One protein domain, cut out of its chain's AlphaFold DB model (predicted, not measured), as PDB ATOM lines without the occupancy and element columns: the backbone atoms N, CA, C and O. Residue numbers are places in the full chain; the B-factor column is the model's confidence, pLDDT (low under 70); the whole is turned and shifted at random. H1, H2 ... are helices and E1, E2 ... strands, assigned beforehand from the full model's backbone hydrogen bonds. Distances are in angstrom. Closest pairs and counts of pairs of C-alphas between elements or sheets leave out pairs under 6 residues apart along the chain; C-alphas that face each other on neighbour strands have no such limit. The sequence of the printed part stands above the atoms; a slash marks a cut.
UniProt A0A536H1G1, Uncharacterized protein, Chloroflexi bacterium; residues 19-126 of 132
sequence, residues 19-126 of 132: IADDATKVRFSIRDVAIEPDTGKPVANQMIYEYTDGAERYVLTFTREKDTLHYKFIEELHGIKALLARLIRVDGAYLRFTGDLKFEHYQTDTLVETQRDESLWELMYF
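What this domain is: This is residues 19 to 126 of the 132 residues of an uncharacterized protein of Chloroflexi bacterium (UniProt A0A536H1G1). One long sheet of five strands, E1 to E5 side by side, is folded sharply partway along its strands into a V, with both faces largely bare. At one end of the strands the chain between E3 and E4 makes a small head of two short helices, H1 and H2, and H2 lies beyond the sheet. The 108 printed residues hold five named strands and two named helices in the order E1 E2 E3 H1 H2 E4 E5; the class is mostly strand. The sheet's order is E1, E2, E3, E4, E5, all antiparallel. The whole is loose, with a radius of gyration of the C-alphas of 18.0 A and spans of 60 by 27 by 21 A.

How they stand to each other: E1, residues 26 to 35, is an edge strand and forms a hairpin with E2, residues 42 to 53; N 29 and O 48 are 2.9 A apart, within hydrogen-bond range. E2 forms a hairpin with E3, residues 56 to 72, with N 60 and O 49 at 2.8 A. E1, E2 and E3 are a meander, each strand the antiparallel neighbour of the one before. H1, residues 73 to 76, only grazes the sheet with its residues 73 to 75. H1 and H2, residues 80 to 87, only just touch, with 3 pairs of C-alphas within 8 A; the closest C-alphas are those of Ile 74 and Ala 82, 6.7 A apart. H2 is not on the sheet. In H2 every O i to N i+4 pair is within hydrogen-bond range; H1 is too short for such a pair. E4, residues 93 to 107, is antiparallel to E3 at 166 degrees, with N 61 and O 102 at 2.9 A. E4 forms a hairpin with the edge strand E5, residues 110 to 125, with N 101 and O 117 at 2.8 A. The strands bend by 62 degrees at residue 32 in E1, 70 at 45 in E2, 75 at 66 in E3, 68 at 99 in E4 and 80 at 113 in E5.

Where its parts are: E1 begins at C-alpha 26, (20.818, 19.608, 87.906), and is 26.2 A long; E2 is 31.3 A. E3 is 40.1 A, H1 5.9 A and H2 10.7 A, with C-alpha 80 at (26.570, 11.289, 45.033). E4 is 39.2 A and E5 37.8 A, ending at C-alpha 125, (21.265, 13.411, 66.852).

The domain as a whole: The C-alphas of Ile 80 and Thr 110, the two farthest apart, are 60.3 A apart. The sheet is twisted. The printed part has no cut and no long link. The mean pLDDT of the printed part is 87.0; residues 72 to 91 are under 70.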
ATOM      1  N   ILE A  19      14.341  31.190  88.910       95.88
ATOM      2  CA  ILE A  19      14.398  30.566  90.240       95.88
ATOM      3  C   ILE A  19      15.436  29.439  90.320       95.88
ATOM      4  O   ILE A  19      15.814  29.047  91.419       95.88
ATOM      5  N   ALA A  20      15.926  28.945  89.177       96.50
ATOM      6  CA  ALA A  20      17.050  28.011  89.100       96.50
ATOM      7  C   ALA A  20      17.720  28.064  87.717       96.50
ATOM      8  O   ALA A  20      17.035  27.924  86.707       96.50
ATOM      9  N   ASP A  21      19.042  28.236  87.661       96.00
ATOM     10  CA  ASP A  21      19.832  28.306  86.416       96.00
ATOM     11  C   ASP A  21      21.252  27.709  86.517       96.00
ATOM     12  O   ASP A  21      21.983  27.645  85.526       96.00
ATOM     13  N   ASP A  22      21.654  27.216  87.692       95.38
ATOM     14  CA  ASP A  22      22.958  26.581  87.876       95.38
ATOM     15  C   ASP A  22      22.937  25.123  87.396       95.38
ATOM     16  O   ASP A  22      22.515  24.199  88.095       95.38
ATOM     17  N   ALA A  23      23.449  24.894  86.190       92.25
ATOM     18  CA  ALA A  23      23.492  23.565  85.593       92.25
ATOM     19  C   ALA A  23      24.406  22.564  86.335       92.25
ATOM     20  O   ALA A  23      24.370  21.372  86.037       92.25
ATOM     21  N   THR A  24      25.213  22.993  87.311       93.50
ATOM     22  CA  THR A  24      25.966  22.061  88.172       93.50
ATOM     23  C   THR A  24      25.089  21.402  89.238       93.50
ATOM     24  O   THR A  24      25.461  20.364  89.786       93.50
ATOM     25  N   LYS A  25      23.906  21.971  89.497       96.00
ATOM     26  CA  LYS A  25      22.935  21.510  90.496       96.00
ATOM     27  C   LYS A  25      21.807  20.663  89.908       96.00
ATOM     28  O   LYS A  25      20.941  20.206  90.653       96.00
ATOM     29  N   VAL A  26      21.817  20.436  88.591       95.88
ATOM     30  CA  VAL A  26      20.818  19.608  87.906       95.88
ATOM     31  C   VAL A  26      21.327  18.188  87.678       95.88
ATOM     32  O   VAL A  26      22.428  17.954  87.177       95.88
ATOM     33  N   ARG A  27      20.482  17.214  87.996       95.00
ATOM     34  CA  ARG A  27      20.626  15.819  87.599       95.00
ATOM     35  C   ARG A  27      19.626  15.521  86.493       95.00
ATOM     36  O   ARG A  27      18.422  15.647  86.686       95.00
ATOM     37  N   PHE A  28      20.140  15.086  85.350       94.19
ATOM     38  CA  PHE A  28      19.329  14.591  84.245       94.19
ATOM     39  C   PHE A  28      19.282  13.062  84.261       94.19
ATOM     40  O   PHE A  28      20.306  12.405  84.465       94.19
ATOM     41  N   SER A  29      18.103  12.491  84.030       95.38
ATOM     42  CA  SER A  29      17.935  11.056  83.815       95.38
ATOM     43  C   SER A  29      16.834  10.773  82.798       95.38
ATOM     44  O   SER A  29      15.924  11.578  82.607       95.38
ATOM     45  N   ILE A  30      16.926   9.617  82.145       95.88
ATOM     46  CA  ILE A  30      15.951   9.143  81.161       95.88
ATOM     47  C   ILE A  30      15.450   7.754  81.541       95.88
ATOM     48  O   ILE A  30      16.168   6.990  82.190       95.88
ATOM     49  N   ARG A  31      14.225   7.418  81.133       96.50
ATOM     50  CA  ARG A  31      13.636   6.085  81.321       96.50
ATOM     51  C   ARG A  31      12.907   5.635  80.064       96.50
ATOM     52  O   ARG A  31      12.570   6.450  79.205       96.50
ATOM     53  N   ASP A  32      12.673   4.327  79.989       95.25
ATOM     54  CA  ASP A  32      11.849   3.695  78.956       95.25
ATOM     55  C   ASP A  32      12.304   4.062  77.538       95.25
ATOM     56  O   ASP A  32      11.548   4.595  76.726       95.25
ATOM     57  N   VAL A  33      13.588   3.824  77.265       94.69
ATOM     58  CA  VAL A  33      14.190   4.085  75.957       94.69
ATOM     59  C   VAL A  33      13.719   3.038  74.955       94.69
ATOM     60  O   VAL A  33      13.933   1.841  75.144       94.69
ATOM     61  N   ALA A  34      13.112   3.499  73.868       88.94
ATOM     62  CA  ALA A  34      12.696   2.683  72.738       88.94
ATOM     63  C   ALA A  34      13.362   3.178  71.451       88.94
ATOM     64  O   ALA A  34      13.751   4.339  71.345       88.94
ATOM     65  N   ILE A  35      13.493   2.301  70.457       90.25
ATOM     66  CA  ILE A  35      13.934   2.713  69.123       90.25
ATOM     67  C   ILE A  35      12.745   3.329  68.394       90.25
ATOM     68  O   ILE A  35      11.724   2.670  68.206       90.25
ATOM     69  N   GLU A  36      12.883   4.588  67.992       87.06
ATOM     70  CA  GLU A  36      11.887   5.279  67.185       87.06
ATOM     71  C   GLU A  36      11.908   4.693  65.760       87.06
ATOM     72  O   GLU A  36      12.983   4.607  65.152       87.06
ATOM     73  N   PRO A  37      10.764   4.201  65.252       84.00
ATOM     74  CA  PRO A  37      10.718   3.360  64.058       84.00
ATOM     75  C   PRO A  37      11.162   4.081  62.784       84.00
ATOM     76  O   PRO A  37      11.768   3.442  61.921       84.00
ATOM     77  N   ASP A  38      10.912   5.385  62.661       83.44
ATOM     78  CA  ASP A  38      11.230   6.110  61.439       83.44
ATOM     79  C   ASP A  38      12.727   6.387  61.349       83.44
ATOM     80  O   ASP A  38      13.360   6.085  60.336       83.44
ATOM     81  N   THR A  39      13.323   6.953  62.396       82.00
ATOM     82  CA  THR A  39      14.728   7.384  62.430       82.00
ATOM     83  C   THR A  39      15.697   6.283  62.851       82.00
ATOM     84  O   THR A  39      16.895   6.392  62.584       82.00
ATOM     85  N   GLY A  40      15.210   5.224  63.502       84.44
ATOM     86  CA  GLY A  40      16.043   4.181  64.097       84.44
ATOM     87  C   GLY A  40      16.858   4.667  65.299       84.44
ATOM     88  O   GLY A  40      17.812   3.992  65.700       84.44
ATOM     89  N   LYS A  41      16.529   5.839  65.857       86.62
ATOM     90  CA  LYS A  41      17.237   6.435  66.993       86.62
ATOM     91  C   LYS A  41      16.621   6.013  68.324       86.62
ATOM     92  O   LYS A  41      15.404   5.856  68.404       86.62
ATOM     93  N   PRO A  42      17.433   5.853  69.384       91.69
ATOM     94  CA  PRO A  42      16.892   5.664  70.719       91.69
ATOM     95  C   PRO A  42      16.172   6.937  71.172       91.69
ATOM     96  O   PRO A  42      16.679   8.043  71.011       91.69
ATOM     97  N   VAL A  43      14.987   6.797  71.745       92.56
ATOM     98  CA  VAL A  43      14.199   7.897  72.301       92.56
ATOM     99  C   VAL A  43      13.612   7.434  73.626       92.56
ATOM    100  O   VAL A  43      13.009   6.367  73.708       92.56
ATOM    101  N   ALA A  44      13.813   8.229  74.674       95.19
ATOM    102  CA  ALA A  44      13.236   7.984  75.988       95.19
ATOM    103  C   ALA A  44      11.762   8.399  76.022       95.19
ATOM    104  O   ALA A  44      11.418   9.475  75.532       95.19
ATOM    105  N   ASN A  45      10.902   7.590  76.647       95.44
ATOM    106  CA  ASN A  45       9.525   8.013  76.916       95.44
ATOM    107  C   ASN A  45       9.425   8.929  78.139       95.44
ATOM    108  O   ASN A  45       8.455   9.675  78.244       95.44
ATOM    109  N   GLN A  46      10.414   8.902  79.037       97.06
ATOM    110  CA  GLN A  46      10.489   9.845  80.150       97.06
ATOM    111  C   GLN A  46      11.849  10.518  80.241       97.06
ATOM    112  O   GLN A  46      12.893   9.864  80.169       97.06
ATOM    113  N   MET A  47      11.815  11.825  80.479       96.69
ATOM    114  CA  MET A  47      12.976  12.640  80.816       96.69
ATOM    115  C   MET A  47      12.723  13.340  82.143       96.69
ATOM    116  O   MET A  47      11.672  13.948  82.338       96.69
ATOM    117  N   ILE A  48      13.688  13.256  83.049       97.69
ATOM    118  CA  ILE A  48      13.560  13.777  84.405       97.69
ATOM    119  C   ILE A  48      14.733  14.708  84.677       97.69
ATOM    120  O   ILE A  48      15.893  14.292  84.602       97.69
ATOM    121  N   TYR A  49      14.412  15.951  85.021       96.75
ATOM    122  CA  TYR A  49      15.356  16.931  85.540       96.75
ATOM    123  C   TYR A  49      15.072  17.138  87.019       96.75
ATOM    124  O   TYR A  49      13.966  17.523  87.393       96.75
ATOM    125  N   GLU A  50      16.072  16.893  87.852       97.50
ATOM    126  CA  GLU A  50      16.018  17.161  89.282       97.50
ATOM    127  C   GLU A  50      17.057  18.227  89.620       97.50
ATOM    128  O   GLU A  50      18.253  18.008  89.437       97.50
ATOM    129  N   TYR A  51      16.600  19.390  90.074       97.62
ATOM    130  CA  TYR A  51      17.446  20.491  90.522       97.62
ATOM    131  C   TYR A  51      17.379  20.594  92.041       97.62
ATOM    132  O   TYR A  51      16.279  20.655  92.591       97.62
ATOM    133  N   THR A  52      18.533  20.666  92.704       97.38
ATOM    134  CA  THR A  52      18.614  20.771  94.169       97.38
ATOM    135  C   THR A  52      19.533  21.913  94.584       97.38
ATOM    136  O   THR A  52      20.707  21.933  94.214       97.38
ATOM    137  N   ASP A  53      19.026  22.829  95.409       97.06
ATOM    138  CA  ASP A  53      19.789  23.955  95.946       97.06
ATOM    139  C   ASP A  53      19.391  24.267  97.394       97.06
ATOM    140  O   ASP A  53      18.347  24.859  97.676       97.06
ATOM    141  N   GLY A  54      20.224  23.834  98.342       96.12
ATOM    142  CA  GLY A  54      19.919  23.951  99.764       96.12
ATOM    143  C   GLY A  54      18.646  23.185 100.131       96.12
ATOM    144  O   GLY A  54      18.609  21.961 100.025       96.12
ATOM    145  N   ALA A  55      17.622  23.907 100.586       96.56
ATOM    146  CA  ALA A  55      16.321  23.333 100.920       96.56
ATOM    147  C   ALA A  55      15.377  23.231  99.711       96.56
ATOM    148  O   ALA A  55      14.327  22.615  99.827       96.56
ATOM    149  N   GLU A  56      15.700  23.832  98.571       97.81
ATOM    150  CA  GLU A  56      14.821  23.850  97.404       97.81
ATOM    151  C   GLU A  56      15.121  22.649  96.504       97.81
ATOM    152  O   GLU A  56      16.278  22.400  96.146       97.81
ATOM    153  N   ARG A  57      14.083  21.903  96.116       98.25
ATOM    154  CA  ARG A  57      14.207  20.812  95.146       98.25
ATOM    155  C   ARG A  57      13.071  20.845  94.135       98.25
ATOM    156  O   ARG A  57      11.901  20.770  94.505       98.25
ATOM    157  N   TYR A  58      13.424  20.929  92.858       98.38
ATOM    158  CA  TYR A  58      12.487  20.957  91.738       98.38
ATOM    159  C   TYR A  58      12.654  19.700  90.896       98.38
ATOM    160  O   TYR A  58      13.765  19.383  90.473       98.38
ATOM    161  N   VAL A  59      11.556  19.003  90.623       98.31
ATOM    162  CA  VAL A  59      11.535  17.831  89.746       98.31
ATOM    163  C   VAL A  59      10.613  18.117  88.570       98.31
ATOM    164  O   VAL A  59       9.424  18.378  88.748       98.31
ATOM    165  N   LEU A  60      11.170  18.068  87.364       98.12
ATOM    166  CA  LEU A  60      10.439  18.184  86.109       98.12
ATOM    167  C   LEU A  60      10.469  16.828  85.416       98.12
ATOM    168  O   LEU A  60      11.537  16.359  85.023       98.12
ATOM    169  N   THR A  61       9.303  16.207  85.266       98.38
ATOM    170  CA  THR A  61       9.144  14.947  84.534       98.38
ATOM    171  C   THR A  61       8.377  15.207  83.249       98.38
ATOM    172  O   THR A  61       7.192  15.523  83.297       98.38
ATOM    173  N   PHE A  62       9.049  15.043  82.115       97.62
ATOM    174  CA  PHE A  62       8.447  15.082  80.787       97.62
ATOM    175  C   PHE A  62       8.100  13.656  80.367       97.62
ATOM    176  O   PHE A  62       8.970  12.782  80.400       97.62
ATOM    177  N   THR A  63       6.852  13.426  79.968       97.56
ATOM    178  CA  THR A  63       6.357  12.131  79.490       97.56
ATOM    179  C   THR A  63       5.915  12.265  78.045       97.56
ATOM    180  O   THR A  63       5.015  13.035  77.729       97.56
ATOM    181  N   ARG A  64       6.568  11.521  77.151       94.50
ATOM    182  CA  ARG A  64       6.276  11.518  75.716       94.50
ATOM    183  C   ARG A  64       4.915  10.893  75.442       94.50
ATOM    184  O   ARG A  64       4.709   9.731  75.777       94.50
ATOM    185  N   GLU A  65       4.043  11.627  74.757       90.56
ATOM    186  CA  GLU A  65       2.769  11.092  74.264       90.56
ATOM    187  C   GLU A  65       2.754  10.951  72.746       90.56
ATOM    188  O   GLU A  65       2.304   9.936  72.212       90.56
ATOM    189  N   LYS A  66       3.251  11.972  72.039       84.69
ATOM    190  CA  LYS A  66       3.205  12.027  70.582       84.69
ATOM    191  C   LYS A  66       4.487  12.600  70.001       84.69
ATOM    192  O   LYS A  66       5.010  13.613  70.462       84.69
ATOM    193  N   ASP A  67       4.919  11.992  68.908       80.88
ATOM    194  CA  ASP A  67       5.977  12.520  68.066       80.88
ATOM    195  C   ASP A  67       5.322  13.456  67.028       80.88
ATOM    196  O   ASP A  67       4.407  13.071  66.294       80.88
ATOM    197  N   THR A  68       5.701  14.736  67.032       76.06
ATOM    198  CA  THR A  68       5.076  15.767  66.177       76.06
ATOM    199  C   THR A  68       5.893  16.093  64.937       76.06
ATOM    200  O   THR A  68       5.330  16.577  63.955       76.06
ATOM    201  N   LEU A  69       7.199  15.819  64.951       72.94
ATOM    202  CA  LEU A  69       8.068  15.977  63.791       72.94
ATOM    203  C   LEU A  69       9.178  14.925  63.812       72.94
ATOM    204  O   LEU A  69       9.886  14.788  64.810       72.94
ATOM    205  N   HIS A  70       9.345  14.249  62.678       75.62
ATOM    206  CA  HIS A  70      10.423  13.305  62.405       75.62
ATOM    207  C   HIS A  70      11.156  13.817  61.180       75.62
ATOM    208  O   HIS A  70      10.578  13.903  60.096       75.62
ATOM    209  N   TYR A  71      12.412  14.200  61.346       70.12
ATOM    210  CA  TYR A  71      13.166  14.783  60.253       70.12
ATOM    211  C   TYR A  71      14.571  14.199  60.209       70.12
ATOM    212  O   TYR A  71      15.341  14.277  61.169       70.12
ATOM    213  N   LYS A  72      14.905  13.571  59.080       65.31
ATOM    214  CA  LYS A  72      16.215  12.965  58.844       65.31
ATOM    215  C   LYS A  72      17.033  13.899  57.969       65.31
ATOM    216  O   LYS A  72      16.707  14.090  56.802       65.31
ATOM    217  N   PHE A  73      18.164  14.388  58.474       64.69
ATOM    218  CA  PHE A  73      19.037  15.292  57.710       64.69
ATOM    219  C   PHE A  73      19.517  14.685  56.379       64.69
ATOM    220  O   PHE A  73      19.821  15.402  55.429       64.69
ATOM    221  N   ILE A  74      19.573  13.352  56.285       62.09
ATOM    222  CA  ILE A  74      19.992  12.646  55.070       62.09
ATOM    223  C   ILE A  74      18.992  12.758  53.911       62.09
ATOM    224  O   ILE A  74      19.375  12.516  52.768       62.09
ATOM    225  N   GLU A  75      17.729  13.095  54.183       62.81
ATOM    226  CA  GLU A  75      16.685  13.215  53.157       62.81
ATOM    227  C   GLU A  75      16.810  14.506  52.336       62.81
ATOM    228  O   GLU A  75      16.338  14.546  51.202       62.81
ATOM    229  N   GLU A  76      17.537  15.513  52.834       62.34
ATOM    230  CA  GLU A  76      17.872  16.724  52.068       62.34
ATOM    231  C   GLU A  76      19.150  16.597  51.228       62.34
ATOM    232  O   GLU A  76      19.471  17.460  50.408       62.34
ATOM    233  N   LEU A  77      19.913  15.515  51.404       59.56
ATOM    234  CA  LEU A  77      21.104  15.282  50.600       59.56
ATOM    235  C   LEU A  77      20.702  14.696  49.243       59.56
ATOM    236  O   LEU A  77      20.163  13.596  49.147       59.56
ATOM    237  N   HIS A  78      21.041  15.406  48.166       58.84
ATOM    238  CA  HIS A  78      20.847  14.943  46.793       58.84
ATOM    239  C   HIS A  78      22.166  14.478  46.144       58.84
ATOM    240  O   HIS A  78      23.253  14.995  46.419       58.84
ATOM    241  N   GLY A  79      22.072  13.501  45.237       62.31
ATOM    242  CA  GLY A  79      23.186  13.045  44.397       62.31
ATOM    243  C   GLY A  79      24.241  12.193  45.117       62.31
ATOM    244  O   GLY A  79      23.977  11.556  46.134       62.31
ATOM    245  N   ILE A  80      25.466  12.168  44.580       65.25
ATOM    246  CA  ILE A  80      26.570  11.289  45.033       65.25
ATOM    247  C   ILE A  80      26.921  11.505  46.520       65.25
ATOM    248  O   ILE A  80      27.339  10.569  47.203       65.25
ATOM    249  N   LYS A  81      26.678  12.711  47.056       60.44
ATOM    250  CA  LYS A  81      26.870  13.032  48.479       60.44
ATOM    251  C   LYS A  81      25.940  12.235  49.400       60.44
ATOM    252  O   LYS A  81      26.382  11.808  50.460       60.44
ATOM    253  N   ALA A  82      24.699  11.977  48.984       61.47
ATOM    254  CA  ALA A  82      23.749  11.158  49.739       61.47
ATOM    255  C   ALA A  82      24.186   9.687  49.798       61.47
ATOM    256  O   ALA A  82      24.074   9.035  50.836       61.47
ATOM    257  N   LEU A  83      24.737   9.177  48.690       59.97
ATOM    258  CA  LEU A  83      25.257   7.814  48.604       59.97
ATOM    259  C   LEU A  83      26.477   7.628  49.519       59.97
ATOM    260  O   LEU A  83      26.524   6.658  50.274       59.97
ATOM    261  N   LEU A  84      27.420   8.581  49.509       61.03
ATOM    262  CA  LEU A  84      28.562   8.563  50.428       61.03
ATOM    263  C   LEU A  84      28.118   8.698  51.889       61.03
ATOM    264  O   LEU A  84      28.582   7.917  52.711       61.03
ATOM    265  N   ALA A  85      27.209   9.628  52.209       60.47
ATOM    266  CA  ALA A  85      26.711   9.853  53.571       60.47
ATOM    267  C   ALA A  85      26.032   8.607  54.169       60.47
ATOM    268  O   ALA A  85      26.279   8.273  55.329       60.47
ATOM    269  N   ARG A  86      25.250   7.870  53.362       60.75
ATOM    270  CA  ARG A  86      24.700   6.555  53.739       60.75
ATOM    271  C   ARG A  86      25.805   5.524  53.987       60.75
ATOM    272  O   ARG A  86      25.702   4.756  54.941       60.75
ATOM    273  N   LEU A  87      26.867   5.527  53.175       57.41
ATOM    274  CA  LEU A  87      28.006   4.608  53.308       57.41
ATOM    275  C   LEU A  87      28.826   4.847  54.590       57.41
ATOM    276  O   LEU A  87      29.316   3.889  55.182       57.41
ATOM    277  N   ILE A  88      28.955   6.106  55.029       59.84
ATOM    278  CA  ILE A  88      29.713   6.496  56.235       59.84
ATOM    279  C   ILE A  88      28.840   6.700  57.489       59.84
ATOM    280  O   ILE A  88      29.339   7.187  58.500       59.84
ATOM    281  N   ARG A  89      27.554   6.312  57.451       59.38
ATOM    282  CA  ARG A  89      26.586   6.403  58.569       59.38
ATOM    283  C   ARG A  89      26.429   7.806  59.172       59.38
ATOM    284  O   ARG A  89      26.298   7.952  60.385       59.38
ATOM    285  N   VAL A  90      26.389   8.844  58.339       58.91
ATOM    286  CA  VAL A  90      25.895  10.156  58.786       58.91
ATOM    287  C   VAL A  90      24.369  10.064  58.841       58.91
ATOM    288  O   VAL A  90      23.672  10.346  57.873       58.91
ATOM    289  N   ASP A  91      23.857   9.560  59.960       68.88
ATOM    290  CA  ASP A  91      22.453   9.216  60.205       68.88
ATOM    291  C   ASP A  91      21.797  10.214  61.177       68.88
ATOM    292  O   ASP A  91      21.015   9.833  62.043       68.88
ATOM    293  N   GLY A  92      22.160  11.495  61.085       79.88
ATOM    294  CA  GLY A  92      21.624  12.518  61.976       79.88
ATOM    295  C   GLY A  92      20.104  12.672  61.846       79.88
ATOM    296  O   GLY A  92      19.538  12.529  60.757       79.88
ATOM    297  N   ALA A  93      19.449  12.976  62.962       84.62
ATOM    298  CA  ALA A  93      18.000  13.105  63.045       84.62
ATOM    299  C   ALA A  93      17.604  14.231  63.999       84.62
ATOM    300  O   ALA A  93      18.276  14.476  65.002       84.62
ATOM    301  N   TYR A  94      16.489  14.872  63.684       85.38
ATOM    302  CA  TYR A  94      15.797  15.823  64.532       85.38
ATOM    303  C   TYR A  94      14.416  15.266  64.842       85.38
ATOM    304  O   TYR A  94      13.663  14.919  63.926       85.38
ATOM    305  N   LEU A  95      14.089  15.188  66.125       89.31
ATOM    306  CA  LEU A  95      12.785  14.750  66.592       89.31
ATOM    307  C   LEU A  95      12.179  15.821  67.492       89.31
ATOM    308  O   LEU A  95      12.880  16.419  68.310       89.31
ATOM    309  N   ARG A  96      10.873  16.037  67.348       92.50
ATOM    310  CA  ARG A  96      10.086  16.896  68.234       92.50
ATOM    311  C   ARG A  96       8.957  16.093  68.843       92.50
ATOM    312  O   ARG A  96       8.257  15.354  68.149       92.50
ATOM    313  N   PHE A  97       8.747  16.314  70.127       92.88
ATOM    314  CA  PHE A  97       7.788  15.583  70.931       92.88
ATOM    315  C   PHE A  97       6.825  16.544  71.603       92.88
ATOM    316  O   PHE A  97       7.186  17.681  71.905       92.88
ATOM    317  N   THR A  98       5.618  16.057  71.850       93.62
ATOM    318  CA  THR A  98       4.659  16.672  72.763       93.62
ATOM    319  C   THR A  98       4.210  15.652  73.799       93.62
ATOM    320  O   THR A  98       4.155  14.447  73.522       93.62
ATOM    321  N   GLY A  99       3.860  16.136  74.981       95.31
ATOM    322  CA  GLY A  99       3.261  15.324  76.031       95.31
ATOM    323  C   GLY A  99       3.233  16.046  77.369       95.31
ATOM    324  O   GLY A  99       3.476  17.253  77.437       95.31
ATOM    325  N   ASP A 100       2.967  15.299  78.431       97.25
ATOM    326  CA  ASP A 100       2.782  15.850  79.769       97.25
ATOM    327  C   ASP A 100       4.100  16.290  80.415       97.25
ATOM    328  O   ASP A 100       5.074  15.534  80.480       97.25
ATOM    329  N   LEU A 101       4.092  17.481  81.006       97.81
ATOM    330  CA  LEU A 101       5.053  17.920  82.008       97.81
ATOM    331  C   LEU A 101       4.405  17.833  83.388       97.81
ATOM    332  O   LEU A 101       3.401  18.482  83.663       97.81
ATOM    333  N   LYS A 102       5.034  17.092  84.297       98.50
ATOM    334  CA  LYS A 102       4.760  17.165  85.734       98.50
ATOM    335  C   LYS A 102       5.867  17.959  86.415       98.50
ATOM    336  O   LYS A 102       7.034  17.576  86.347       98.50
ATOM    337  N   PHE A 103       5.479  19.016  87.113       98.38
ATOM    338  CA  PHE A 103       6.341  19.787  87.998       98.38
ATOM    339  C   PHE A 103       6.050  19.430  89.456       98.38
ATOM    340  O   PHE A 103       4.891  19.339  89.873       98.38
ATOM    341  N   GLU A 104       7.108  19.238  90.233       98.62
ATOM    342  CA  GLU A 104       7.056  19.056  91.680       98.62
ATOM    343  C   GLU A 104       8.090  19.961  92.337       98.62
ATOM    344  O   GLU A 104       9.263  19.962  91.962       98.62
ATOM    345  N   HIS A 105       7.653  20.709  93.342       98.44
ATOM    346  CA  HIS A 105       8.509  21.548  94.166       98.44
ATOM    347  C   HIS A 105       8.455  21.058  95.604       98.44
ATOM    348  O   HIS A 105       7.387  20.959  96.213       98.44
ATOM    349  N   TYR A 106       9.629  20.757  96.139       98.44
ATOM    350  CA  TYR A 106       9.834  20.372  97.518       98.44
ATOM    351  C   TYR A 106      10.631  21.444  98.249       98.44
ATOM    352  O   TYR A 106      11.599  21.991  97.715       98.44
ATOM    353  N   GLN A 107      10.249  21.673  99.502       97.50
ATOM    354  CA  GLN A 107      11.059  22.393 100.471       97.50
ATOM    355  C   GLN A 107      11.514  21.420 101.552       97.50
ATOM    356  O   GLN A 107      10.703  20.795 102.243       97.50
ATOM    357  N   THR A 108      12.830  21.274 101.677       92.81
ATOM    358  CA  THR A 108      13.483  20.141 102.336       92.81
ATOM    359  C   THR A 108      12.981  18.843 101.690       92.81
ATOM    360  O   THR A 108      13.311  18.567 100.541       92.81
ATOM    361  N   ASP A 109      12.089  18.114 102.358       93.50
ATOM    362  CA  ASP A 109      11.497  16.870 101.852       93.50
ATOM    363  C   ASP A 109       9.967  16.932 101.749       93.50
ATOM    364  O   ASP A 109       9.312  15.945 101.417       93.50
ATOM    365  N   THR A 110       9.376  18.098 102.014       97.94
ATOM    366  CA  THR A 110       7.925  18.284 101.930       97.94
ATOM    367  C   THR A 110       7.555  18.771 100.540       97.94
ATOM    368  O   THR A 110       8.053  19.804 100.103       97.94
ATOM    369  N   LEU A 111       6.670  18.044  99.853       98.19
ATOM    370  CA  LEU A 111       6.073  18.497  98.598       98.19
ATOM    371  C   LEU A 111       5.160  19.691  98.895       98.19
ATOM    372  O   LEU A 111       4.143  19.529  99.569       98.19
ATOM    373  N   VAL A 112       5.529  20.872  98.404       98.19
ATOM    374  CA  VAL A 112       4.785  22.118  98.639       98.19
ATOM    375  C   VAL A 112       3.963  22.550  97.429       98.19
ATOM    376  O   VAL A 112       2.963  23.245  97.589       98.19
ATOM    377  N   GLU A 113       4.329  22.110  96.224       97.69
ATOM    378  CA  GLU A 113       3.596  22.421  94.998       97.69
ATOM    379  C   GLU A 113       3.740  21.291  93.972       97.69
ATOM    380  O   GLU A 113       4.805  20.696  93.804       97.69
ATOM    381  N   THR A 114       2.647  20.997  93.269       98.12
ATOM    382  CA  THR A 114       2.658  20.141  92.084       98.12
ATOM    383  C   THR A 114       1.799  20.764  90.999       98.12
ATOM    384  O   THR A 114       0.705  21.258  91.274       98.12
ATOM    385  N   GLN A 115       2.295  20.740  89.768       97.38
ATOM    386  CA  GLN A 115       1.567  21.210  88.598       97.38
ATOM    387  C   GLN A 115       1.710  20.207  87.457       97.38
ATOM    388  O   GLN A 115       2.664  19.425  87.406       97.38
ATOM    389  N   ARG A 116       0.732  20.220  86.555       97.56
ATOM    390  CA  ARG A 116       0.782  19.493  85.290       97.56
ATOM    391  C   ARG A 116       0.404  20.435  84.168       97.56
ATOM    392  O   ARG A 116      -0.518  21.226  84.348       97.56
ATOM    393  N   ASP A 117       1.105  20.315  83.057       96.56
ATOM    394  CA  ASP A 117       0.827  21.073  81.847       96.56
ATOM    395  C   ASP A 117       1.266  20.277  80.614       96.56
ATOM    396  O   ASP A 117       1.994  19.289  80.727       96.56
ATOM    397  N   GLU A 118       0.848  20.724  79.440       95.12
ATOM    398  CA  GLU A 118       1.371  20.231  78.175       95.12
ATOM    399  C   GLU A 118       2.773  20.800  77.924       95.12
ATOM    400  O   GLU A 118       3.130  21.906  78.335       95.12
ATOM    401  N   SER A 119       3.601  20.036  77.221       94.94
ATOM    402  CA  SER A 119       4.973  20.430  76.930       94.94
ATOM    403  C   SER A 119       5.427  19.980  75.553       94.94
ATOM    404  O   SER A 119       4.868  19.066  74.945       94.94
ATOM    405  N   LEU A 120       6.470  20.651  75.068       94.06
ATOM    406  CA  LEU A 120       7.137  20.367  73.809       94.06
ATOM    407  C   LEU A 120       8.643  20.386  74.038       94.06
ATOM    408  O   LEU A 120       9.170  21.299  74.674       94.06
ATOM    409  N   TRP A 121       9.339  19.387  73.507       94.62
ATOM    410  CA  TRP A 121      10.796  19.324  73.552       94.62
ATOM    411  C   TRP A 121      11.353  18.640  72.312       94.62
ATOM    412  O   TRP A 121      10.631  18.040  71.511       94.62
ATOM    413  N   GLU A 122      12.662  18.769  72.142       93.31
ATOM    414  CA  GLU A 122      13.348  18.444  70.900       93.31
ATOM    415  C   GLU A 122      14.610  17.644  71.195       93.31
ATOM    416  O   GLU A 122      15.295  17.871  72.195       93.31
ATOM    417  N   LEU A 123      14.914  16.697  70.313       90.69
ATOM    418  CA  LEU A 123      16.091  15.848  70.402       90.69
ATOM    419  C   LEU A 123      16.818  15.845  69.066       90.69
ATOM    420  O   LEU A 123      16.253  15.510  68.026       90.69
ATOM    421  N   MET A 124      18.099  16.193  69.125       87.00
ATOM    422  CA  MET A 124      18.982  16.207  67.971       87.00
ATOM    423  C   MET A 124      20.075  15.159  68.106       87.00
ATOM    424  O   MET A 124      20.879  15.177  69.037       87.00
ATOM    425  N   TYR A 125      20.141  14.292  67.105       85.94
ATOM    426  CA  TYR A 125      21.265  13.411  66.852       85.94
ATOM    427  C   TYR A 125      22.107  14.002  65.727       85.94
ATOM    428  O   TYR A 125      21.684  14.016  64.574       85.94
ATOM    429  N   PHE A 126      23.317  14.459  66.046       76.44
ATOM    430  CA  PHE A 126      24.233  15.023  65.046       76.44
ATOM    431  C   PHE A 126      24.992  13.960  64.232       76.44
ATOM    432  O   PHE A 126      25.641  14.289  63.242       76.44
TER     433      PHE A 126